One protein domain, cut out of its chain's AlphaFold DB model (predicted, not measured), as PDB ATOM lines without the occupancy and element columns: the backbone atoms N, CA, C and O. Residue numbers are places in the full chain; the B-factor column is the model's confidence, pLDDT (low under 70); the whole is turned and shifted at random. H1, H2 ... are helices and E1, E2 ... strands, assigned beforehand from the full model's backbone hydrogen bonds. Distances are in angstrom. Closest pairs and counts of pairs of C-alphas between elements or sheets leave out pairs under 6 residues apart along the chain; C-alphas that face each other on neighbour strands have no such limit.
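What this domain is: This is residues 2 to 50 and 96 to 205 of the 216 residues of an uncharacterized protein of Hortaea werneckii (UniProt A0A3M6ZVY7). A pair of short parallel strands, E1 and E2, runs between H2 and the long helix H5, and next to it stands a four-helix bundle of H2, H3, H7 and H8, which takes in H2 itself. H1 packs on H2, H4 fits between H3 and H5, the short H6 packs on H2, and H9 packs on H7 at the end of the whole away from H1. The printed part has 159 residues, with nine named helices and two named strands in the order H1 E1 H2 E2 H3 H4 H5 H6 H7 H8 H9. It is mostly helix and compact, with a radius of gyration of the C-alphas of 15.0 A and spans of 43 by 38 by 24 A.

Where its parts are: E1 is residues 17 to 21, 12.2 A long, from C-alpha 17 at (169.449, 242.195, 276.993), and E2 is residues 41 to 45, 12.6 A. H5, residues 127 to 146, is the longest helix at 29.5 A. H1 is residues 2 to 11, from C-alpha 2 at (169.477, 256.294, 274.758). H2 is residues 26 to 37, 16.3 A; H3 101 to 111, 14.9 A; H4 117 to 121; H6 151 to 154; H7 157 to 169, 18.5 A; H8 175 to 186, 17.1 A. H9 is residues 196 to 203, ending at C-alpha 203 at (194.602, 262.597, 284.348).

How they stand to each other: E1 and E2 are parallel neighbours at 25 degrees, with N 19 and O 42 2.9 A apart and N 44 and O 19 2.8 A apart, within hydrogen-bond range. E1, H2 and E2 form a strand-helix-strand unit, two parallel neighbour strands with a helix between, with a right-handed crossover. The closest C-alphas of E2 and H5 are those of Leu 44 and Ala 133, 6.8 A apart. H2 touches H1 at Gly 33 and Glu 6, C-alphas 4.1 A apart, and H8 at Met 32 and Ile 183, 5.2 A, with a shallow tilt of 8 degrees to H8, the same way. H3 touches H7 at Ala 111 and Val 163, 5.4 A, at a steep tilt of 45 degrees, opposite ways. H7 and H8, a helical hairpin, only just touch, with 3 pairs of C-alphas within 8 A, the closest those of Leu 167 and Ala 176. H5 and H7 are apart. Every O i to N i+4 pair is within hydrogen-bond range in H1, H2, H3, H5, H7, H8 and H9; H4 has 0 of 1, but 2 of 2 O i to N i+3 pairs, and H6 is too short for an i+4 pair.

The domain as a whole: The C-alphas farthest apart, those of Pro 13 and Ala 204, are 45.8 A apart. Residues 51 to 95 are not printed, and C-alphas 50 and 96 are 8.9 A apart across the cut. Of the links printed whole, H8 to H9 is short but not tight, and the others are tight. Mean pLDDT of the printed part is 95.3, and residue 147 alone is under 70.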
ATOM      1  N   SER A   2     169.584 256.701 273.334       97.62
ATOM      2  CA  SER A   2     169.477 256.294 274.758       97.62
ATOM      3  C   SER A   2     168.037 256.111 275.260       97.62
ATOM      4  O   SER A   2     167.748 255.096 275.883       97.62
ATOM      5  N   MET A   3     167.140 257.057 274.959       98.00
ATOM      6  CA  MET A   3     165.715 256.949 275.310       98.00
ATOM      7  C   MET A   3     165.055 255.740 274.635       98.00
ATOM      8  O   MET A   3     164.323 255.003 275.273       98.00
ATOM      9  N   ASP A   4     165.373 255.505 273.363       97.62
ATOM     10  CA  ASP A   4     164.880 254.347 272.615       97.62
ATOM     11  C   ASP A   4     165.334 253.021 273.254       97.62
ATOM     12  O   ASP A   4     164.516 252.153 273.536       97.62
ATOM     13  N   THR A   5     166.619 252.900 273.612       97.81
ATOM     14  CA  THR A   5     167.126 251.731 274.349       97.81
ATOM     15  C   THR A   5     166.428 251.556 275.700       97.81
ATOM     16  O   THR A   5     166.040 250.445 276.045       97.81
ATOM     17  N   GLU A   6     166.253 252.634 276.465       98.19
ATOM     18  CA  GLU A   6     165.573 252.605 277.764       98.19
ATOM     19  C   GLU A   6     164.137 252.078 277.648       98.19
ATOM     20  O   GLU A   6     163.762 251.137 278.352       98.19
ATOM     21  N   GLU A   7     163.352 252.656 276.741       98.25
ATOM     22  CA  GLU A   7     161.943 252.313 276.574       98.25
ATOM     23  C   GLU A   7     161.768 250.914 275.981       98.25
ATOM     24  O   GLU A   7     160.930 250.156 276.463       98.25
ATOM     25  N   MET A   8     162.608 250.505 275.025       97.50
ATOM     26  CA  MET A   8     162.567 249.143 274.479       97.50
ATOM     27  C   MET A   8     162.850 248.084 275.550       97.50
ATOM     28  O   MET A   8     162.174 247.057 275.591       97.50
ATOM     29  N   ILE A   9     163.796 248.335 276.463       96.81
ATOM     30  CA  ILE A   9     164.101 247.412 277.568       96.81
ATOM     31  C   ILE A   9     162.943 247.351 278.577       96.81
ATOM     32  O   ILE A   9     162.629 246.274 279.097       96.81
ATOM     33  N   LYS A  10     162.318 248.492 278.895       96.38
ATOM     34  CA  LYS A  10     161.230 248.565 279.883       96.38
ATOM     35  C   LYS A  10     159.909 248.009 279.358       96.38
ATOM     36  O   LYS A  10     159.245 247.276 280.084       96.38
ATOM     37  N   ALA A  11     159.536 248.364 278.131       97.44
ATOM     38  CA  ALA A  11     158.221 248.076 277.565       97.44
ATOM     39  C   ALA A  11     158.065 246.624 277.093       97.44
ATOM     40  O   ALA A  11     156.949 246.115 277.040       97.44
ATOM     41  N   GLN A  12     159.167 245.953 276.749       96.75
ATOM     42  CA  GLN A  12     159.140 244.574 276.266       96.75
ATOM     43  C   GLN A  12     159.312 243.564 277.417       96.75
ATOM     44  O   GLN A  12     160.023 243.849 278.393       96.75
ATOM     45  N   PRO A  13     158.720 242.356 277.309       95.25
ATOM     46  CA  PRO A  13     158.874 241.277 278.285       95.25
ATOM     47  C   PRO A  13     160.238 240.581 278.127       95.25
ATOM     48  O   PRO A  13     160.324 239.402 277.804       95.25
ATOM     49  N   VAL A  14     161.315 241.349 278.303       93.25
ATOM     50  CA  VAL A  14     162.705 240.876 278.263       93.25
ATOM     51  C   VAL A  14     163.292 240.829 279.672       93.25
ATOM     52  O   VAL A  14     163.152 241.799 280.428       93.25
ATOM     53  N   ASP A  15     163.965 239.727 280.003       92.75
ATOM     54  CA  ASP A  15     164.640 239.527 281.295       92.75
ATOM     55  C   ASP A  15     166.096 240.002 281.262       92.75
ATOM     56  O   ASP A  15     166.567 240.656 282.191       92.75
ATOM     57  N   VAL A  16     166.798 239.715 280.162       95.38
ATOM     58  CA  VAL A  16     168.200 240.090 279.930       95.38
ATOM     59  C   VAL A  16     168.359 240.586 278.503       95.38
ATOM     60  O   VAL A  16     167.756 240.042 277.578       95.38
ATOM     61  N   VAL A  17     169.190 241.610 278.312       96.44
ATOM     62  CA  VAL A  17     169.449 242.195 276.993       96.44
ATOM     63  C   VAL A  17     170.928 242.110 276.646       96.44
ATOM     64  O   VAL A  17     171.788 242.499 277.432       96.44
ATOM     65  N   VAL A  18     171.229 241.636 275.438       97.38
ATOM     66  CA  VAL A  18     172.552 241.797 274.828       97.38
ATOM     67  C   VAL A  18     172.500 243.033 273.936       97.38
ATOM     68  O   VAL A  18     171.805 243.046 272.922       97.38
ATOM     69  N   ALA A  19     173.202 244.091 274.332       97.06
ATOM     70  CA  ALA A  19     173.223 245.358 273.610       97.06
ATOM     71  C   ALA A  19     174.373 245.357 272.599       97.06
ATOM     72  O   ALA A  19     175.535 245.531 272.968       97.06
ATOM     73  N   ILE A  20     174.050 245.131 271.325       97.38
ATOM     74  CA  ILE A  20     175.041 245.117 270.245       97.38
ATOM     75  C   ILE A  20     175.301 246.554 269.796       97.38
ATOM     76  O   ILE A  20     174.393 247.233 269.311       97.38
ATOM     77  N   GLY A  21     176.538 247.014 269.959       96.50
ATOM     78  CA  GLY A  21     176.961 248.382 269.660       96.50
ATOM     79  C   GLY A  21     178.343 248.423 269.014       96.50
ATOM     80  O   GLY A  21     179.040 247.416 268.921       96.50
ATOM     81  N   GLY A  22     178.763 249.590 268.543       95.94
ATOM     82  CA  GLY A  22     180.049 249.739 267.870       95.94
ATOM     83  C   GLY A  22     180.423 251.183 267.617       95.94
ATOM     84  O   GLY A  22     181.317 251.708 268.269       95.94
ATOM     85  N   CYS A  23     179.743 251.803 266.653       95.19
ATOM     86  CA  CYS A  23     180.015 253.176 266.241       95.19
ATOM     87  C   CYS A  23     179.924 254.146 267.431       95.19
ATOM     88  O   CYS A  23     179.171 253.886 268.372       95.19
ATOM     89  N   ASP A  24     180.659 255.251 267.354       95.31
ATOM     90  CA  ASP A  24     180.985 256.185 268.440       95.31
ATOM     91  C   ASP A  24     179.874 256.372 269.485       95.31
ATOM     92  O   ASP A  24     180.062 256.079 270.665       95.31
ATOM     93  N   GLU A  25     178.679 256.759 269.035       97.25
ATOM     94  CA  GLU A  25     177.563 257.145 269.907       97.25
ATOM     95  C   GLU A  25     176.680 255.979 270.371       97.25
ATOM     96  O   GLU A  25     175.836 256.130 271.259       97.25
ATOM     97  N   THR A  26     176.825 254.803 269.760       97.88
ATOM     98  CA  THR A  26     175.929 253.663 270.011       97.88
ATOM     99  C   THR A  26     176.153 253.067 271.398       97.88
ATOM    100  O   THR A  26     175.198 252.910 272.158       97.88
ATOM    101  N   VAL A  27     177.413 252.812 271.762       97.56
ATOM    102  CA  VAL A  27     177.809 252.234 273.055       97.56
ATOM    103  C   VAL A  27     177.405 253.128 274.236       97.56
ATOM    104  O   VAL A  27     176.701 252.634 275.122       97.56
ATOM    105  N   PRO A  28     177.763 254.430 274.291       97.81
ATOM    106  CA  PRO A  28     177.357 255.275 275.411       97.81
ATOM    107  C   PRO A  28     175.839 255.433 275.501       97.81
ATOM    108  O   PRO A  28     175.285 255.349 276.599       97.81
ATOM    109  N   ALA A  29     175.139 255.579 274.370       98.19
ATOM    110  CA  ALA A  29     173.683 255.672 274.371       98.19
ATOM    111  C   ALA A  29     173.021 254.409 274.947       98.19
ATOM    112  O   ALA A  29     172.086 254.520 275.747       98.19
ATOM    113  N   GLN A  30     173.516 253.225 274.578       97.75
ATOM    114  CA  GLN A  30     173.017 251.953 275.092       97.75
ATOM    115  C   GLN A  30     173.295 251.796 276.589       97.75
ATOM    116  O   GLN A  30     172.391 251.407 277.328       97.75
ATOM    117  N   ILE A  31     174.493 252.157 277.066       96.75
ATOM    118  CA  ILE A  31     174.829 252.127 278.499       96.75
ATOM    119  C   ILE A  31     173.909 253.074 279.283       96.75
ATOM    120  O   ILE A  31     173.334 252.672 280.295       96.75
ATOM    121  N   MET A  32     173.711 254.302 278.796       97.88
ATOM    122  CA  MET A  32     172.810 255.283 279.410       97.88
ATOM    123  C   MET A  32     171.373 254.761 279.515       97.88
ATOM    124  O   MET A  32     170.765 254.863 280.578       97.88
ATOM    125  N   GLY A  33     170.829 254.194 278.431       97.56
ATOM    126  CA  GLY A  33     169.473 253.634 278.440       97.56
ATOM    127  C   GLY A  33     169.347 252.409 279.351       97.56
ATOM    128  O   GLY A  33     168.377 252.274 280.093       97.56
ATOM    129  N   SER A  34     170.375 251.559 279.368       95.81
ATOM    130  CA  SER A  34     170.440 250.369 280.223       95.81
ATOM    131  C   SER A  34     170.496 250.723 281.707       95.81
ATOM    132  O   SER A  34     169.850 250.062 282.516       95.81
ATOM    133  N   LEU A  35     171.225 251.780 282.078       95.69
ATOM    134  CA  LEU A  35     171.275 252.277 283.456       95.69
ATOM    135  C   LEU A  35     169.922 252.790 283.938       95.69
ATOM    136  O   LEU A  35     169.536 252.486 285.069       95.69
ATOM    137  N   SER A  36     169.202 253.529 283.092       96.12
ATOM    138  CA  SER A  36     167.859 254.012 283.415       96.12
ATOM    139  C   SER A  36     166.835 252.874 283.524       96.12
ATOM    140  O   SER A  36     165.979 252.894 284.406       96.12
ATOM    141  N   ALA A  37     166.895 251.880 282.630       95.69
ATOM    142  CA  ALA A  37     165.989 250.728 282.650       95.69
ATOM    143  C   ALA A  37     166.317 249.727 283.770       95.69
ATOM    144  O   ALA A  37     165.426 249.051 284.281       95.69
ATOM    145  N   ASN A  38     167.592 249.644 284.152       94.44
ATOM    146  CA  ASN A  38     168.139 248.840 285.243       94.44
ATOM    147  C   ASN A  38     167.743 247.348 285.234       94.44
ATOM    148  O   ASN A  38     167.669 246.711 286.286       94.44
ATOM    149  N   LYS A  39     167.522 246.773 284.049       93.94
ATOM    150  CA  LYS A  39     167.505 245.316 283.840       93.94
ATOM    151  C   LYS A  39     168.930 244.809 283.567       93.94
ATOM    152  O   LYS A  39     169.786 245.621 283.211       93.94
ATOM    153  N   PRO A  40     169.227 243.509 283.732       94.81
ATOM    154  CA  PRO A  40     170.500 242.941 283.297       94.81
ATOM    155  C   PRO A  40     170.773 243.227 281.813       94.81
ATOM    156  O   PRO A  40     169.998 242.839 280.938       94.81
ATOM    157  N   VAL A  41     171.886 243.911 281.531       95.19
ATOM    158  CA  VAL A  41     172.334 244.205 280.164       95.19
ATOM    159  C   VAL A  41     173.810 243.870 280.012       95.19
ATOM    160  O   VAL A  41     174.630 244.265 280.842       95.19
ATOM    161  N   LEU A  42     174.138 243.169 278.931       95.69
ATOM    162  CA  LEU A  42     175.496 242.831 278.523       95.69
ATOM    163  C   LEU A  42     175.827 243.556 277.214       95.69
ATOM    164  O   LEU A  42     175.248 243.234 276.176       95.69
ATOM    165  N   PRO A  43     176.739 244.535 277.231       96.62
ATOM    166  CA  PRO A  43     177.243 245.133 276.006       96.62
ATOM    167  C   PRO A  43     178.050 244.121 275.185       96.62
ATOM    168  O   PRO A  43     178.927 243.438 275.714       96.62
ATOM    169  N   LEU A  44     177.781 244.063 273.884       97.75
ATOM    170  CA  LEU A  44     178.561 243.323 272.898       97.75
ATOM    171  C   LEU A  44     179.051 244.308 271.837       97.75
ATOM    172  O   LEU A  44     178.345 244.624 270.879       97.75
ATOM    173  N   VAL A  45     180.268 244.814 272.025       97.44
ATOM    174  CA  VAL A  45     180.877 245.738 271.065       97.44
ATOM    175  C   VAL A  45     181.382 244.960 269.849       97.44
ATOM    176  O   VAL A  45     182.017 243.921 270.001       97.44
ATOM    177  N   VAL A  46     181.112 245.438 268.633       95.88
ATOM    178  CA  VAL A  46     181.461 244.729 267.382       95.88
ATOM    179  C   VAL A  46     182.968 244.659 267.110       95.88
ATOM    180  O   VAL A  46     183.435 243.686 266.525       95.88
ATOM    181  N   GLY A  47     183.738 245.646 267.578       96.44
ATOM    182  CA  GLY A  47     185.192 245.722 267.423       96.44
ATOM    183  C   GLY A  47     185.673 246.513 266.196       96.44
ATOM    184  O   GLY A  47     184.880 246.839 265.306       96.44
ATOM    185  N   PRO A  48     186.981 246.825 266.143       96.56
ATOM    186  CA  PRO A  48     187.564 247.649 265.090       96.56
ATOM    187  C   PRO A  48     187.743 246.893 263.770       96.56
ATOM    188  O   PRO A  48     187.807 245.658 263.731       96.56
ATOM    189  N   MET A  49     187.855 247.663 262.689       96.06
ATOM    190  CA  MET A  49     188.367 247.204 261.401       96.06
ATOM    191  C   MET A  49     189.833 246.765 261.523       96.06
ATOM    192  O   MET A  49     190.572 247.234 262.392       96.06
ATOM    193  N   MET A  50     190.274 245.900 260.611       94.56
ATOM    194  CA  MET A  50     191.701 245.687 260.374       94.56
ATOM    195  C   MET A  50     192.303 246.918 259.685       94.56
ATOM    196  O   MET A  50     191.606 247.666 259.004       94.56
ATOM    197  N   CYS A  96     186.223 252.362 263.523       94.56
ATOM    198  CA  CYS A  96     187.516 252.973 263.199       94.56
ATOM    199  C   CYS A  96     188.696 252.213 263.842       94.56
ATOM    200  O   CYS A  96     188.684 251.942 265.041       94.56
ATOM    201  N   GLY A  97     189.717 251.881 263.042       91.62
ATOM    202  CA  GLY A  97     190.890 251.086 263.447       91.62
ATOM    203  C   GLY A  97     191.961 251.852 264.236       91.62
ATOM    204  O   GLY A  97     193.119 251.443 264.259       91.62
ATOM    205  N   VAL A  98     191.589 252.979 264.841       93.81
ATOM    206  CA  VAL A  98     192.453 253.866 265.635       93.81
ATOM    207  C   VAL A  98     191.917 253.964 267.066       93.81
ATOM    208  O   VAL A  98     190.806 253.499 267.349       93.81
ATOM    209  N   MET A  99     192.656 254.600 267.975       96.38
ATOM    210  CA  MET A  99     192.162 254.973 269.305       96.38
ATOM    211  C   MET A  99     191.233 256.199 269.226       96.38
ATOM    212  O   MET A  99     191.458 257.239 269.837       96.38
ATOM    213  N   GLY A 100     190.189 256.080 268.406       95.38
ATOM    214  CA  GLY A 100     189.107 257.052 268.289       95.38
ATOM    215  C   GLY A 100     187.984 256.779 269.283       95.38
ATOM    216  O   GLY A 100     188.106 255.933 270.177       95.38
ATOM    217  N   THR A 101     186.871 257.486 269.121       97.12
ATOM    218  CA  THR A 101     185.734 257.423 270.050       97.12
ATOM    219  C   THR A 101     185.159 256.006 270.201       97.12
ATOM    220  O   THR A 101     185.043 255.537 271.333       97.12
ATOM    221  N   ALA A 102     184.905 255.268 269.115       96.81
ATOM    222  CA  ALA A 102     184.437 253.876 269.182       96.81
ATOM    223  C   ALA A 102     185.354 252.944 270.005       96.81
ATOM    224  O   ALA A 102     184.890 252.282 270.935       96.81
ATOM    225  N   SER A 103     186.657 252.914 269.705       97.00
ATOM    226  CA  SER A 103     187.636 252.085 270.430       97.00
ATOM    227  C   SER A 103     187.764 252.515 271.892       97.00
ATOM    228  O   SER A 103     187.780 251.676 272.792       97.00
ATOM    229  N   THR A 104     187.760 253.829 272.142       97.81
ATOM    230  CA  THR A 104     187.773 254.395 273.496       97.81
ATOM    231  C   THR A 104     186.556 253.916 274.284       97.81
ATOM    232  O   THR A 104     186.702 253.389 275.384       97.81
ATOM    233  N   MET A 105     185.351 254.022 273.717       98.00
ATOM    234  CA  MET A 105     184.119 253.590 274.379       98.00
ATOM    235  C   MET A 105     184.055 252.074 274.588       98.00
ATOM    236  O   MET A 105     183.505 251.629 275.596       98.00
ATOM    237  N   ALA A 106     184.658 251.275 273.703       97.88
ATOM    238  CA  ALA A 106     184.810 249.835 273.894       97.88
ATOM    239  C   ALA A 106     185.682 249.516 275.122       97.88
ATOM    240  O   ALA A 106     185.278 248.730 275.985       97.88
ATOM    241  N   CYS A 107     186.843 250.169 275.242       97.69
ATOM    242  CA  CYS A 107     187.731 250.044 276.399       97.69
ATOM    243  C   CYS A 107     187.065 250.536 277.689       97.69
ATOM    244  O   CYS A 107     187.150 249.864 278.714       97.69
ATOM    245  N   ILE A 108     186.342 251.658 277.635       96.88
ATOM    246  CA  ILE A 108     185.571 252.186 278.769       96.88
ATOM    247  C   ILE A 108     184.502 251.191 279.214       96.88
ATOM    248  O   ILE A 108     184.343 250.962 280.409       96.88
ATOM    249  N   CYS A 109     183.788 250.562 278.281       96.31
ATOM    250  CA  CYS A 109     182.773 249.564 278.604       96.31
ATOM    251  C   CYS A 109     183.363 248.368 279.372       96.31
ATOM    252  O   CYS A 109     182.777 247.902 280.355       96.31
ATOM    253  N   ALA A 110     184.552 247.914 278.972       96.44
ATOM    254  CA  ALA A 110     185.268 246.871 279.694       96.44
ATOM    255  C   ALA A 110     185.804 247.360 281.054       96.44
ATOM    256  O   ALA A 110     185.677 246.654 282.050       96.44
ATOM    257  N   ALA A 111     186.320 248.591 281.135       96.50
ATOM    258  CA  ALA A 111     186.823 249.200 282.372       96.50
ATOM    259  C   ALA A 111     185.720 249.489 283.410       96.50
ATOM    260  O   ALA A 111     185.958 249.379 284.611       96.50
ATOM    261  N   LEU A 112     184.496 249.781 282.958       94.81
ATOM    262  CA  LEU A 112     183.286 249.826 283.790       94.81
ATOM    263  C   LEU A 112     182.907 248.442 284.346       94.81
ATOM    264  O   LEU A 112     181.996 248.330 285.164       94.81
ATOM    265  N   GLY A 113     183.562 247.378 283.875       93.31
ATOM    266  CA  GLY A 113     183.280 245.998 284.235       93.31
ATOM    267  C   GLY A 113     182.065 245.421 283.516       93.31
ATOM    268  O   GLY A 113     181.615 244.343 283.883       93.31
ATOM    269  N   MET A 114     181.493 246.089 282.510       93.31
ATOM    270  CA  MET A 114     180.252 245.631 281.868       93.31
ATOM    271  C   MET A 114     180.482 244.541 280.812       93.31
ATOM    272  O   MET A 114     179.587 243.734 280.569       93.31
ATOM    273  N   MET A 115     181.681 244.489 280.232       94.06
ATOM    274  CA  MET A 115     182.085 243.568 279.166       94.06
ATOM    275  C   MET A 115     183.479 242.984 279.482       94.06
ATOM    276  O   MET A 115     184.278 243.670 280.120       94.06
ATOM    277  N   PRO A 116     183.805 241.747 279.058       93.00
ATOM    278  CA  PRO A 116     185.170 241.219 279.146       93.00
ATOM    279  C   PRO A 116     186.185 242.078 278.370       93.00
ATOM    280  O   PRO A 116     185.841 242.711 277.368       93.00
ATOM    281  N   LEU A 117     187.449 242.064 278.807       93.38
ATOM    282  CA  LEU A 117     188.532 242.858 278.203       93.38
ATOM    283  C   LEU A 117     188.764 242.492 276.734       93.38
ATOM    284  O   LEU A 117     188.950 243.373 275.895       93.38
ATOM    285  N   GLU A 118     188.687 241.205 276.398       93.56
ATOM    286  CA  GLU A 118     188.826 240.709 275.026       93.56
ATOM    287  C   GLU A 118     187.728 241.275 274.112       93.56
ATOM    288  O   GLU A 118     187.941 241.477 272.914       93.56
ATOM    289  N   GLY A 119     186.563 241.587 274.690       94.56
ATOM    290  CA  GLY A 119     185.442 242.214 274.004       94.56
ATOM    291  C   GLY A 119     185.753 243.612 273.477       94.56
ATOM    292  O   GLY A 119     185.176 244.004 272.460       94.56
ATOM    293  N   ALA A 120     186.681 244.340 274.101       95.94
ATOM    294  CA  ALA A 120     187.034 245.697 273.694       95.94
ATOM    295  C   ALA A 120     187.987 245.739 272.490       95.94
ATOM    296  O   ALA A 120     187.909 246.666 271.690       95.94
ATOM    297  N   SER A 121     188.867 244.743 272.342       94.38
ATOM    298  CA  SER A 121     190.006 244.812 271.413       94.38
ATOM    299  C   SER A 121     189.937 243.849 270.228       94.38
ATOM    300  O   SER A 121     190.609 244.084 269.225       94.38
ATOM    301  N   ALA A 122     189.138 242.778 270.294       96.88
ATOM    302  CA  ALA A 122     189.061 241.811 269.200       96.88
ATOM    303  C   ALA A 122     188.548 242.469 267.894       96.88
ATOM    304  O   ALA A 122     187.448 243.034 267.901       96.88
ATOM    305  N   PRO A 123     189.273 242.375 266.760       96.94
ATOM    306  CA  PRO A 123     188.802 242.916 265.486       96.94
ATOM    307  C   PRO A 123     187.472 242.296 265.062       96.94
ATOM    308  O   PRO A 123     187.240 241.105 265.302       96.94
ATOM    309  N   ALA A 124     186.621 243.072 264.392       97.56
ATOM    310  CA  ALA A 124     185.268 242.648 264.028       97.56
ATOM    311  C   ALA A 124     185.245 241.387 263.152       97.56
ATOM    312  O   ALA A 124     184.391 240.522 263.322       97.56
ATOM    313  N   VAL A 125     186.225 241.251 262.257       97.44
ATOM    314  CA  VAL A 125     186.357 240.106 261.340       97.44
ATOM    315  C   VAL A 125     187.118 238.914 261.932       97.44
ATOM    316  O   VAL A 125     187.326 237.910 261.256       97.44
ATOM    317  N   SER A 126     187.570 239.004 263.186       97.00
ATOM    318  CA  SER A 126     188.348 237.935 263.815       97.00
ATOM    319  C   SER A 126     187.460 236.800 264.337       97.00
ATOM    320  O   SER A 126     186.378 237.026 264.878       97.00
ATOM    321  N   ALA A 127     187.962 235.562 264.301       97.31
ATOM    322  CA  ALA A 127     187.277 234.425 264.927       97.31
ATOM    323  C   ALA A 127     187.103 234.593 266.453       97.31
ATOM    324  O   ALA A 127     186.214 233.988 267.051       97.31
ATOM    325  N   ALA A 128     187.937 235.422 267.094       96.94
ATOM    326  CA  ALA A 128     187.781 235.769 268.504       96.94
ATOM    327  C   ALA A 128     186.468 236.521 268.760       96.94
ATOM    328  O   ALA A 128     185.804 236.233 269.753       96.94
ATOM    329  N   ARG A 129     186.044 237.405 267.845       97.38
ATOM    330  CA  ARG A 129     184.784 238.150 267.973       97.38
ATOM    331  C   ARG A 129     183.567 237.226 268.023       97.38
ATOM    332  O   ARG A 129     182.686 237.450 268.847       97.38
ATOM    333  N   ILE A 130     183.552 236.163 267.216       96.56
ATOM    334  CA  ILE A 130     182.470 235.165 267.249       96.56
ATOM    335  C   ILE A 130     182.449 234.414 268.586       96.56
ATOM    336  O   ILE A 130     181.389 234.303 269.196       96.56
ATOM    337  N   ARG A 131     183.611 233.986 269.099       97.81
ATOM    338  CA  ARG A 131     183.696 233.329 270.418       97.81
ATOM    339  C   ARG A 131     183.228 234.238 271.558       97.81
ATOM    340  O   ARG A 131     182.546 233.780 272.468       97.81
ATOM    341  N   ILE A 132     183.569 235.526 271.499       97.81
ATOM    342  CA  ILE A 132     183.111 236.523 272.478       97.81
ATOM    343  C   ILE A 132     181.590 236.685 272.405       97.81
ATOM    344  O   ILE A 132     180.938 236.727 273.447       97.81
ATOM    345  N   ALA A 133     181.012 236.752 271.202       97.75
ATOM    346  CA  ALA A 133     179.567 236.864 271.021       97.75
ATOM    347  C   ALA A 133     178.821 235.638 271.576       97.75
ATOM    348  O   ALA A 133     177.858 235.796 272.325       97.75
ATOM    349  N   GLU A 134     179.304 234.430 271.277       97.94
ATOM    350  CA  GLU A 134     178.755 233.178 271.807       97.94
ATOM    351  C   GLU A 134     178.829 233.138 273.340       97.94
ATOM    352  O   GLU A 134     177.813 232.940 274.006       97.94
ATOM    353  N   SER A 135     180.004 233.436 273.908       97.25
ATOM    354  CA  SER A 135     180.204 233.501 275.359       97.25
ATOM    355  C   SER A 135     179.299 234.546 276.020       97.25
ATOM    356  O   SER A 135     178.709 234.274 277.065       97.25
ATOM    357  N   THR A 136     179.112 235.711 275.390       97.19
ATOM    358  CA  THR A 136     178.197 236.756 275.875       97.19
ATOM    359  C   THR A 136     176.756 236.248 275.927       97.19
ATOM    360  O   THR A 136     176.054 236.502 276.904       97.19
ATOM    361  N   GLY A 137     176.323 235.480 274.921       96.06
ATOM    362  CA  GLY A 137     175.017 234.821 274.913       96.06
ATOM    363  C   GLY A 137     174.860 233.805 276.048       96.06
ATOM    364  O   GLY A 137     173.850 233.824 276.750       96.06
ATOM    365  N   SER A 138     175.873 232.970 276.298       95.62
ATOM    366  CA  SER A 138     175.859 232.030 277.431       95.62
ATOM    367  C   SER A 138     175.748 232.752 278.779       95.62
ATOM    368  O   SER A 138     174.956 232.347 279.632       95.62
ATOM    369  N   VAL A 139     176.485 233.855 278.962       94.19
ATOM    370  CA  VAL A 139     176.386 234.692 280.170       94.19
ATOM    371  C   VAL A 139     174.997 235.323 280.281       94.19
ATOM    372  O   VAL A 139     174.443 235.359 281.377       94.19
ATOM    373  N   ALA A 140     174.395 235.770 279.175       94.56
ATOM    374  CA  ALA A 140     173.050 236.348 279.180       94.56
ATOM    375  C   ALA A 140     172.000 235.359 279.709       94.56
ATOM    376  O   ALA A 140     171.193 235.715 280.565       94.56
ATOM    377  N   VAL A 141     172.048 234.105 279.250       93.94
ATOM    378  CA  VAL A 141     171.134 233.042 279.700       93.94
ATOM    379  C   VAL A 141     171.350 232.706 281.178       93.94
ATOM    380  O   VAL A 141     170.384 232.569 281.929       93.94
ATOM    381  N   SER A 142     172.606 232.632 281.630       92.06
ATOM    382  CA  SER A 142     172.915 232.430 283.053       92.06
ATOM    383  C   SER A 142     172.351 233.564 283.917       92.06
ATOM    384  O   SER A 142     171.689 233.303 284.919       92.06
ATOM    385  N   LEU A 143     172.510 234.822 283.491       90.75
ATOM    386  CA  LEU A 143     171.953 235.975 284.201       90.75
ATOM    387  C   LEU A 143     170.423 236.001 284.214       90.75
ATOM    388  O   LEU A 143     169.856 236.541 285.160       90.75
ATOM    389  N   ALA A 144     169.757 235.436 283.207       88.81
ATOM    390  CA  ALA A 144     168.296 235.358 283.177       88.81
ATOM    391  C   ALA A 144     167.760 234.437 284.279       88.81
ATOM    392  O   ALA A 144     166.694 234.688 284.831       88.81
ATOM    393  N   THR A 145     168.533 233.408 284.633       84.50
ATOM    394  CA  THR A 145     168.164 232.442 285.674       84.50
ATOM    395  C   THR A 145     168.333 233.038 287.073       84.50
ATOM    396  O   THR A 145     167.461 232.871 287.921       84.50
ATOM    397  N   ASP A 146     169.415 233.791 287.296       76.19
ATOM    398  CA  ASP A 146     169.792 234.248 288.639       76.19
ATOM    399  C   ASP A 146     169.462 235.731 288.914       76.19
ATOM    400  O   ASP A 146     169.419 236.160 290.064       76.19
ATOM    401  N   CYS A 147     169.219 236.547 287.880       66.75
ATOM    402  CA  CYS A 147     168.901 237.985 287.954       66.75
ATOM    403  C   CYS A 147     169.847 238.836 288.834       66.75
ATOM    404  O   CYS A 147     169.484 239.931 289.277       66.75
ATOM    405  N   THR A 148     171.077 238.376 289.069       73.12
ATOM    406  CA  THR A 148     172.000 238.933 290.076       73.12
ATOM    407  C   THR A 148     172.782 240.163 289.623       73.12
ATOM    408  O   THR A 148     173.450 240.793 290.443       73.12
ATOM    409  N   ARG A 149     172.737 240.528 288.333       86.06
ATOM    410  CA  ARG A 149     173.659 241.521 287.762       86.06
ATOM    411  C   ARG A 149     172.948 242.593 286.942       86.06
ATOM    412  O   ARG A 149     172.711 242.427 285.750       86.06
ATOM    413  N   ARG A 150     172.650 243.723 287.583       91.44
ATOM    414  CA  ARG A 150     172.073 244.920 286.947       91.44
ATOM    415  C   ARG A 150     173.128 246.024 286.814       91.44
ATOM    416  O   ARG A 150     174.017 246.082 287.664       91.44
ATOM    417  N   PRO A 151     173.034 246.930 285.823       91.88
ATOM    418  CA  PRO A 151     174.000 248.013 285.643       91.88
ATOM    419  C   PRO A 151     174.261 248.819 286.923       91.88
ATOM    420  O   PRO A 151     175.414 249.032 287.281       91.88
ATOM    421  N   GLN A 152     173.219 249.170 287.682       92.94
ATOM    422  CA  GLN A 152     173.372 249.927 288.934       92.94
ATOM    423  C   GLN A 152     174.051 249.130 290.068       92.94
ATOM    424  O   GLN A 152     174.501 249.720 291.038       92.94
ATOM    425  N   MET A 153     174.147 247.800 289.970       91.50
ATOM    426  CA  MET A 153     174.897 246.980 290.934       91.50
ATOM    427  C   MET A 153     176.376 246.836 290.566       91.50
ATOM    428  O   MET A 153     177.195 246.545 291.431       91.50
ATOM    429  N   VAL A 154     176.709 246.984 289.281       89.75
ATOM    430  CA  VAL A 154     178.080 246.841 288.767       89.75
ATOM    431  C   VAL A 154     178.820 248.174 288.813       89.75
ATOM    432  O   VAL A 154     180.025 248.210 289.053       89.75
ATOM    433  N   LEU A 155     178.110 249.274 288.561       92.12
ATOM    434  CA  LEU A 155     178.712 250.595 288.493       92.12
ATOM    435  C   LEU A 155     178.701 251.278 289.861       92.12
ATOM    436  O   LEU A 155     177.660 251.409 290.497       92.12
ATOM    437  N   ASP A 156     179.857 251.788 290.268       93.44
ATOM    438  CA  ASP A 156     180.025 252.647 291.433       93.44
ATOM    439  C   ASP A 156     181.033 253.766 291.127       93.44
ATOM    440  O   ASP A 156     181.615 253.819 290.042       93.44
ATOM    441  N   ARG A 157     181.274 254.673 292.081       94.44
ATOM    442  CA  ARG A 157     182.226 255.779 291.878       94.44
ATOM    443  C   ARG A 157     183.623 255.276 291.502       94.44
ATOM    444  O   ARG A 157     184.284 255.907 290.682       94.44
ATOM    445  N   LYS A 158     184.079 254.164 292.085       94.94
ATOM    446  CA  LYS A 158     185.419 253.611 291.845       94.94
ATOM    447  C   LYS A 158     185.541 253.089 290.418       94.94
ATOM    448  O   LYS A 158     186.560 253.350 289.788       94.94
ATOM    449  N   SER A 159     184.497 252.461 289.874       94.44
ATOM    450  CA  SER A 159     184.439 252.061 288.464       94.44
ATOM    451  C   SER A 159     184.633 253.262 287.535       94.44
ATOM    452  O   SER A 159     185.377 253.165 286.564       94.44
ATOM    453  N   PHE A 160     184.057 254.426 287.855       95.69
ATOM    454  CA  PHE A 160     184.279 255.646 287.064       95.69
ATOM    455  C   PHE A 160     185.695 256.211 287.219       95.69
ATOM    456  O   PHE A 160     186.262 256.669 286.233       95.69
ATOM    457  N   ILE A 161     186.305 256.140 288.408       96.81
ATOM    458  CA  ILE A 161     187.720 256.518 288.575       96.81
ATOM    459  C   ILE A 161     188.628 255.597 287.748       96.81
ATOM    460  O   ILE A 161     189.486 256.092 287.020       96.81
ATOM    461  N   ASN A 162     188.394 254.281 287.773       96.31
ATOM    462  CA  ASN A 162     189.129 253.320 286.944       96.31
ATOM    463  C   ASN A 162     188.996 253.643 285.453       96.31
ATOM    464  O   ASN A 162     189.972 253.586 284.714       96.31
ATOM    465  N   VAL A 163     187.798 254.016 285.012       97.06
ATOM    466  CA  VAL A 163     187.544 254.419 283.627       97.06
ATOM    467  C   VAL A 163     188.313 255.673 283.241       97.06
ATOM    468  O   VAL A 163     188.837 255.719 282.134       97.06
ATOM    469  N   ILE A 164     188.415 256.668 284.125       97.88
ATOM    470  CA  ILE A 164     189.211 257.872 283.853       97.88
ATOM    471  C   ILE A 164     190.693 257.501 283.735       97.88
ATOM    472  O   ILE A 164     191.348 257.958 282.804       97.88
ATOM    473  N   ILE A 165     191.208 256.626 284.604       98.19
ATOM    474  CA  ILE A 165     192.584 256.113 284.491       98.19
ATOM    475  C   ILE A 165     192.776 255.415 283.140       98.19
ATOM    476  O   ILE A 165     193.721 255.719 282.421       98.19
ATOM    477  N   VAL A 166     191.866 254.518 282.749       97.75
ATOM    478  CA  VAL A 166     191.954 253.823 281.455       97.75
ATOM    479  C   VAL A 166     191.898 254.813 280.295       97.75
ATOM    480  O   VAL A 166     192.745 254.735 279.416       97.75
ATOM    481  N   LEU A 167     190.960 255.762 280.304       97.69
ATOM    482  CA  LEU A 167     190.822 256.794 279.272       97.69
ATOM    483  C   LEU A 167     192.140 257.548 279.047       97.69
ATOM    484  O   LEU A 167     192.550 257.738 277.904       97.69
ATOM    485  N   GLN A 168     192.813 257.933 280.130       97.44
ATOM    486  CA  GLN A 168     194.077 258.669 280.082       97.44
ATOM    487  C   GLN A 168     195.235 257.764 279.645       97.44
ATOM    488  O   GLN A 168     195.999 258.114 278.748       97.44
ATOM    489  N   ALA A 169     195.315 256.556 280.206       97.81
ATOM    490  CA  ALA A 169     196.371 255.598 279.901       97.81
ATOM    491  C   ALA A 169     196.357 255.120 278.445       97.81
ATOM    492  O   ALA A 169     197.414 254.808 277.895       97.81
ATOM    493  N   ILE A 170     195.182 255.067 277.810       96.94
ATOM    494  CA  ILE A 170     195.060 254.679 276.400       96.94
ATOM    495  C   ILE A 170     195.145 255.863 275.430       96.94
ATOM    496  O   ILE A 170     195.130 255.630 274.228       96.94
ATOM    497  N   GLY A 171     195.204 257.108 275.917       96.06
ATOM    498  CA  GLY A 171     195.137 258.296 275.059       96.06
ATOM    499  C   GLY A 171     193.803 258.403 274.314       96.06
ATOM    500  O   GLY A 171     193.775 258.706 273.123       96.06
ATOM    501  N   GLY A 172     192.702 258.070 274.991       96.12
ATOM    502  CA  GLY A 172     191.389 257.961 274.362       96.12
ATOM    503  C   GLY A 172     190.782 259.302 273.945       96.12
ATOM    504  O   GLY A 172     191.210 260.381 274.355       96.12
ATOM    505  N   SER A 173     189.734 259.222 273.125       96.75
ATOM    506  CA  SER A 173     189.035 260.382 272.566       96.75
ATOM    507  C   SER A 173     188.481 261.319 273.640       96.75
ATOM    508  O   SER A 173     187.852 260.888 274.608       96.75
ATOM    509  N   THR A 174     188.594 262.629 273.412       96.31
ATOM    510  CA  THR A 174     187.982 263.652 274.273       96.31
ATOM    511  C   THR A 174     186.454 263.567 274.305       96.31
ATOM    512  O   THR A 174     185.850 263.979 275.293       96.31
ATOM    513  N   ASN A 175     185.810 262.994 273.279       96.88
ATOM    514  CA  ASN A 175     184.356 262.765 273.277       96.88
ATOM    515  C   ASN A 175     183.929 261.845 274.428       96.88
ATOM    516  O   ASN A 175     182.849 262.010 274.998       96.88
ATOM    517  N   ALA A 176     184.817 260.938 274.852       96.88
ATOM    518  CA  ALA A 176     184.570 260.057 275.981       96.88
ATOM    519  C   ALA A 176     184.324 260.815 277.292       96.88
ATOM    520  O   ALA A 176     183.607 260.301 278.144       96.88
ATOM    521  N   ILE A 177     184.836 262.042 277.451       97.12
ATOM    522  CA  ILE A 177     184.542 262.891 278.616       97.12
ATOM    523  C   ILE A 177     183.048 263.222 278.661       97.12
ATOM    524  O   ILE A 177     182.397 263.041 279.690       97.12
ATOM    525  N   VAL A 178     182.485 263.658 277.531       97.50
ATOM    526  CA  VAL A 178     181.058 263.991 277.421       97.50
ATOM    527  C   VAL A 178     180.210 262.744 277.664       97.50
ATOM    528  O   VAL A 178     179.264 262.784 278.452       97.50
ATOM    529  N   HIS A 179     180.579 261.620 277.049       97.75
ATOM    530  CA  HIS A 179     179.882 260.350 277.239       97.75
ATOM    531  C   HIS A 179     179.938 259.863 278.689       97.75
ATOM    532  O   HIS A 179     178.916 259.458 279.235       97.75
ATOM    533  N   LEU A 180     181.103 259.930 279.335       96.56
ATOM    534  CA  LEU A 180     181.292 259.474 280.710       96.56
ATOM    535  C   LEU A 180     180.454 260.291 281.689       96.56
ATOM    536  O   LEU A 180     179.773 259.718 282.538       96.56
ATOM    537  N   LEU A 181     180.459 261.618 281.545       96.75
ATOM    538  CA  LEU A 181     179.629 262.502 282.361       96.75
ATOM    539  C   LEU A 181     178.139 262.247 282.108       96.75
ATOM    540  O   LEU A 181     177.358 262.214 283.058       96.75
ATOM    541  N   ALA A 182     177.732 262.011 280.859       97.19
ATOM    542  CA  ALA A 182     176.351 261.667 280.539       97.19
ATOM    543  C   ALA A 182     175.928 260.335 281.185       97.19
ATOM    544  O   ALA A 182     174.864 260.267 281.798       97.19
ATOM    545  N   ILE A 183     176.773 259.302 281.115       96.62
ATOM    546  CA  ILE A 183     176.549 257.994 281.748       96.62
ATOM    547  C   ILE A 183     176.472 258.137 283.277       96.62
ATOM    548  O   ILE A 183     175.521 257.645 283.883       96.62
ATOM    549  N   ALA A 184     177.421 258.845 283.900       95.75
ATOM    550  CA  ALA A 184     177.448 259.067 285.349       95.75
ATOM    551  C   ALA A 184     176.160 259.738 285.842       95.75
ATOM    552  O   ALA A 184     175.580 259.319 286.841       95.75
ATOM    553  N   ASN A 185     175.668 260.735 285.102       95.75
ATOM    554  CA  ASN A 185     174.452 261.469 285.451       95.75
ATOM    555  C   ASN A 185     173.149 260.711 285.160       95.75
ATOM    556  O   ASN A 185     172.094 261.134 285.625       95.75
ATOM    557  N   ARG A 186     173.192 259.573 284.450       95.69
ATOM    558  CA  ARG A 186     172.051 258.641 284.391       95.69
ATOM    559  C   ARG A 186     171.938 257.764 285.628       95.69
ATOM    560  O   ARG A 186     170.871 257.203 285.856       95.69
ATOM    561  N   TYR A 187     173.001 257.639 286.421       93.75
ATOM    562  CA  TYR A 187     172.967 256.838 287.632       93.75
ATOM    563  C   TYR A 187     172.629 257.710 288.854       93.75
ATOM    564  O   TYR A 187     173.452 258.545 289.234       93.75
ATOM    565  N   PRO A 188     171.469 257.524 289.523       88.62
ATOM    566  CA  PRO A 188     171.035 258.432 290.589       88.62
ATOM    567  C   PRO A 188     172.031 258.603 291.743       88.62
ATOM    568  O   PRO A 188     172.087 259.671 292.340       88.62
ATOM    569  N   GLN A 189     172.838 257.581 292.044       89.56
ATOM    570  CA  GLN A 189     173.822 257.630 293.133       89.56
ATOM    571  C   GLN A 189     175.117 258.373 292.764       89.56
ATOM    572  O   GLN A 189     175.869 258.759 293.655       89.56
ATOM    573  N   LEU A 190     175.399 258.557 291.469       91.25
ATOM    574  CA  LEU A 190     176.610 259.228 290.981       91.25
ATOM    575  C   LEU A 190     176.340 260.567 290.302       91.25
ATOM    576  O   LEU A 190     177.304 261.281 290.010       91.25
ATOM    577  N   ALA A 191     175.076 260.919 290.070       93.06
ATOM    578  CA  ALA A 191     174.698 262.181 289.457       93.06
ATOM    579  C   ALA A 191     175.343 263.371 290.191       93.06
ATOM    580  O   ALA A 191     175.253 263.499 291.409       93.06
ATOM    581  N   GLY A 192     176.054 264.212 289.438       92.31
ATOM    582  CA  GLY A 192     176.801 265.364 289.954       92.31
ATOM    583  C   GLY A 192     178.097 265.049 290.713       92.31
ATOM    584  O   GLY A 192     178.782 265.976 291.131       92.31
ATOM    585  N   THR A 193     178.470 263.779 290.898       93.94
ATOM    586  CA  THR A 193     179.649 263.422 291.707       93.94
ATOM    587  C   THR A 193     180.951 263.375 290.900       93.94
ATOM    588  O   THR A 193     182.024 263.604 291.460       93.94
ATOM    589  N   ILE A 194     180.896 263.028 289.612       95.44
ATOM    590  CA  ILE A 194     182.054 263.036 288.705       95.44
ATOM    591  C   ILE A 194     182.026 264.361 287.942       95.44
ATOM    592  O   ILE A 194     181.036 264.665 287.277       95.44
ATOM    593  N   THR A 195     183.096 265.144 288.051       96.25
ATOM    594  CA  THR A 195     183.219 266.474 287.436       96.25
ATOM    595  C   THR A 195     184.397 266.527 286.465       96.25
ATOM    596  O   THR A 195     185.220 265.611 286.418       96.25
ATOM    597  N   LEU A 196     184.510 267.618 285.701       97.31
ATOM    598  CA  LEU A 196     185.698 267.866 284.877       97.31
ATOM    599  C   LEU A 196     186.973 267.962 285.729       97.31
ATOM    600  O   LEU A 196     188.006 267.442 285.316       97.31
ATOM    601  N   ASP A 197     186.884 268.521 286.940       97.69
ATOM    602  CA  ASP A 197     188.018 268.570 287.871       97.69
ATOM    603  C   ASP A 197     188.461 267.165 288.285       97.69
ATOM    604  O   ASP A 197     189.651 266.875 288.285       97.69
ATOM    605  N   THR A 198     187.510 266.248 288.513       96.75
ATOM    606  CA  THR A 198     187.829 264.833 288.794       96.75
ATOM    607  C   THR A 198     188.635 264.213 287.647       96.75
ATOM    608  O   THR A 198     189.586 263.470 287.879       96.75
ATOM    609  N   ILE A 199     188.268 264.517 286.397       96.88
ATOM    610  CA  ILE A 199     188.964 264.009 285.207       96.88
ATOM    611  C   ILE A 199     190.372 264.598 285.109       96.88
ATOM    612  O   ILE A 199     191.318 263.870 284.812       96.88
ATOM    613  N   ASN A 200     190.510 265.896 285.381       97.38
ATOM    614  CA  ASN A 200     191.789 266.595 285.352       97.38
ATOM    615  C   ASN A 200     192.753 266.089 286.439       97.38
ATOM    616  O   ASN A 200     193.907 265.792 286.144       97.38
ATOM    617  N   GLU A 201     192.278 265.932 287.675       97.38
ATOM    618  CA  GLU A 201     193.080 265.454 288.810       97.38
ATOM    619  C   GLU A 201     193.627 264.042 288.576       97.38
ATOM    620  O   GLU A 201     194.818 263.794 288.769       97.38
ATOM    621  N   VAL A 202     192.775 263.117 288.122       97.06
ATOM    622  CA  VAL A 202     193.184 261.737 287.817       97.06
ATOM    623  C   VAL A 202     194.093 261.700 286.585       97.06
ATOM    624  O   VAL A 202     195.088 260.972 286.572       97.06
ATOM    625  N   GLY A 203     193.790 262.502 285.561       95.56
ATOM    626  CA  GLY A 203     194.602 262.597 284.348       95.56
ATOM    627  C   GLY A 203     196.017 263.094 284.610       95.56
ATOM    628  O   GLY A 203     196.963 262.513 284.087       95.56
ATOM    629  N   ALA A 204     196.190 264.074 285.498       97.06
ATOM    630  CA  ALA A 204     197.507 264.593 285.869       97.06
ATOM    631  C   ALA A 204     198.439 263.533 286.493       97.06
ATOM    632  O   ALA A 204     199.656 263.707 286.490       97.06
ATOM    633  N   GLN A 205     197.881 262.445 287.027       97.12
ATOM    634  CA  GLN A 205     198.626 261.357 287.670       97.12
ATOM    635  C   GLN A 205     198.767 260.113 286.784       97.12
ATOM    636  O   GLN A 205     199.438 259.159 287.180       97.12
TER     637      GLN A 205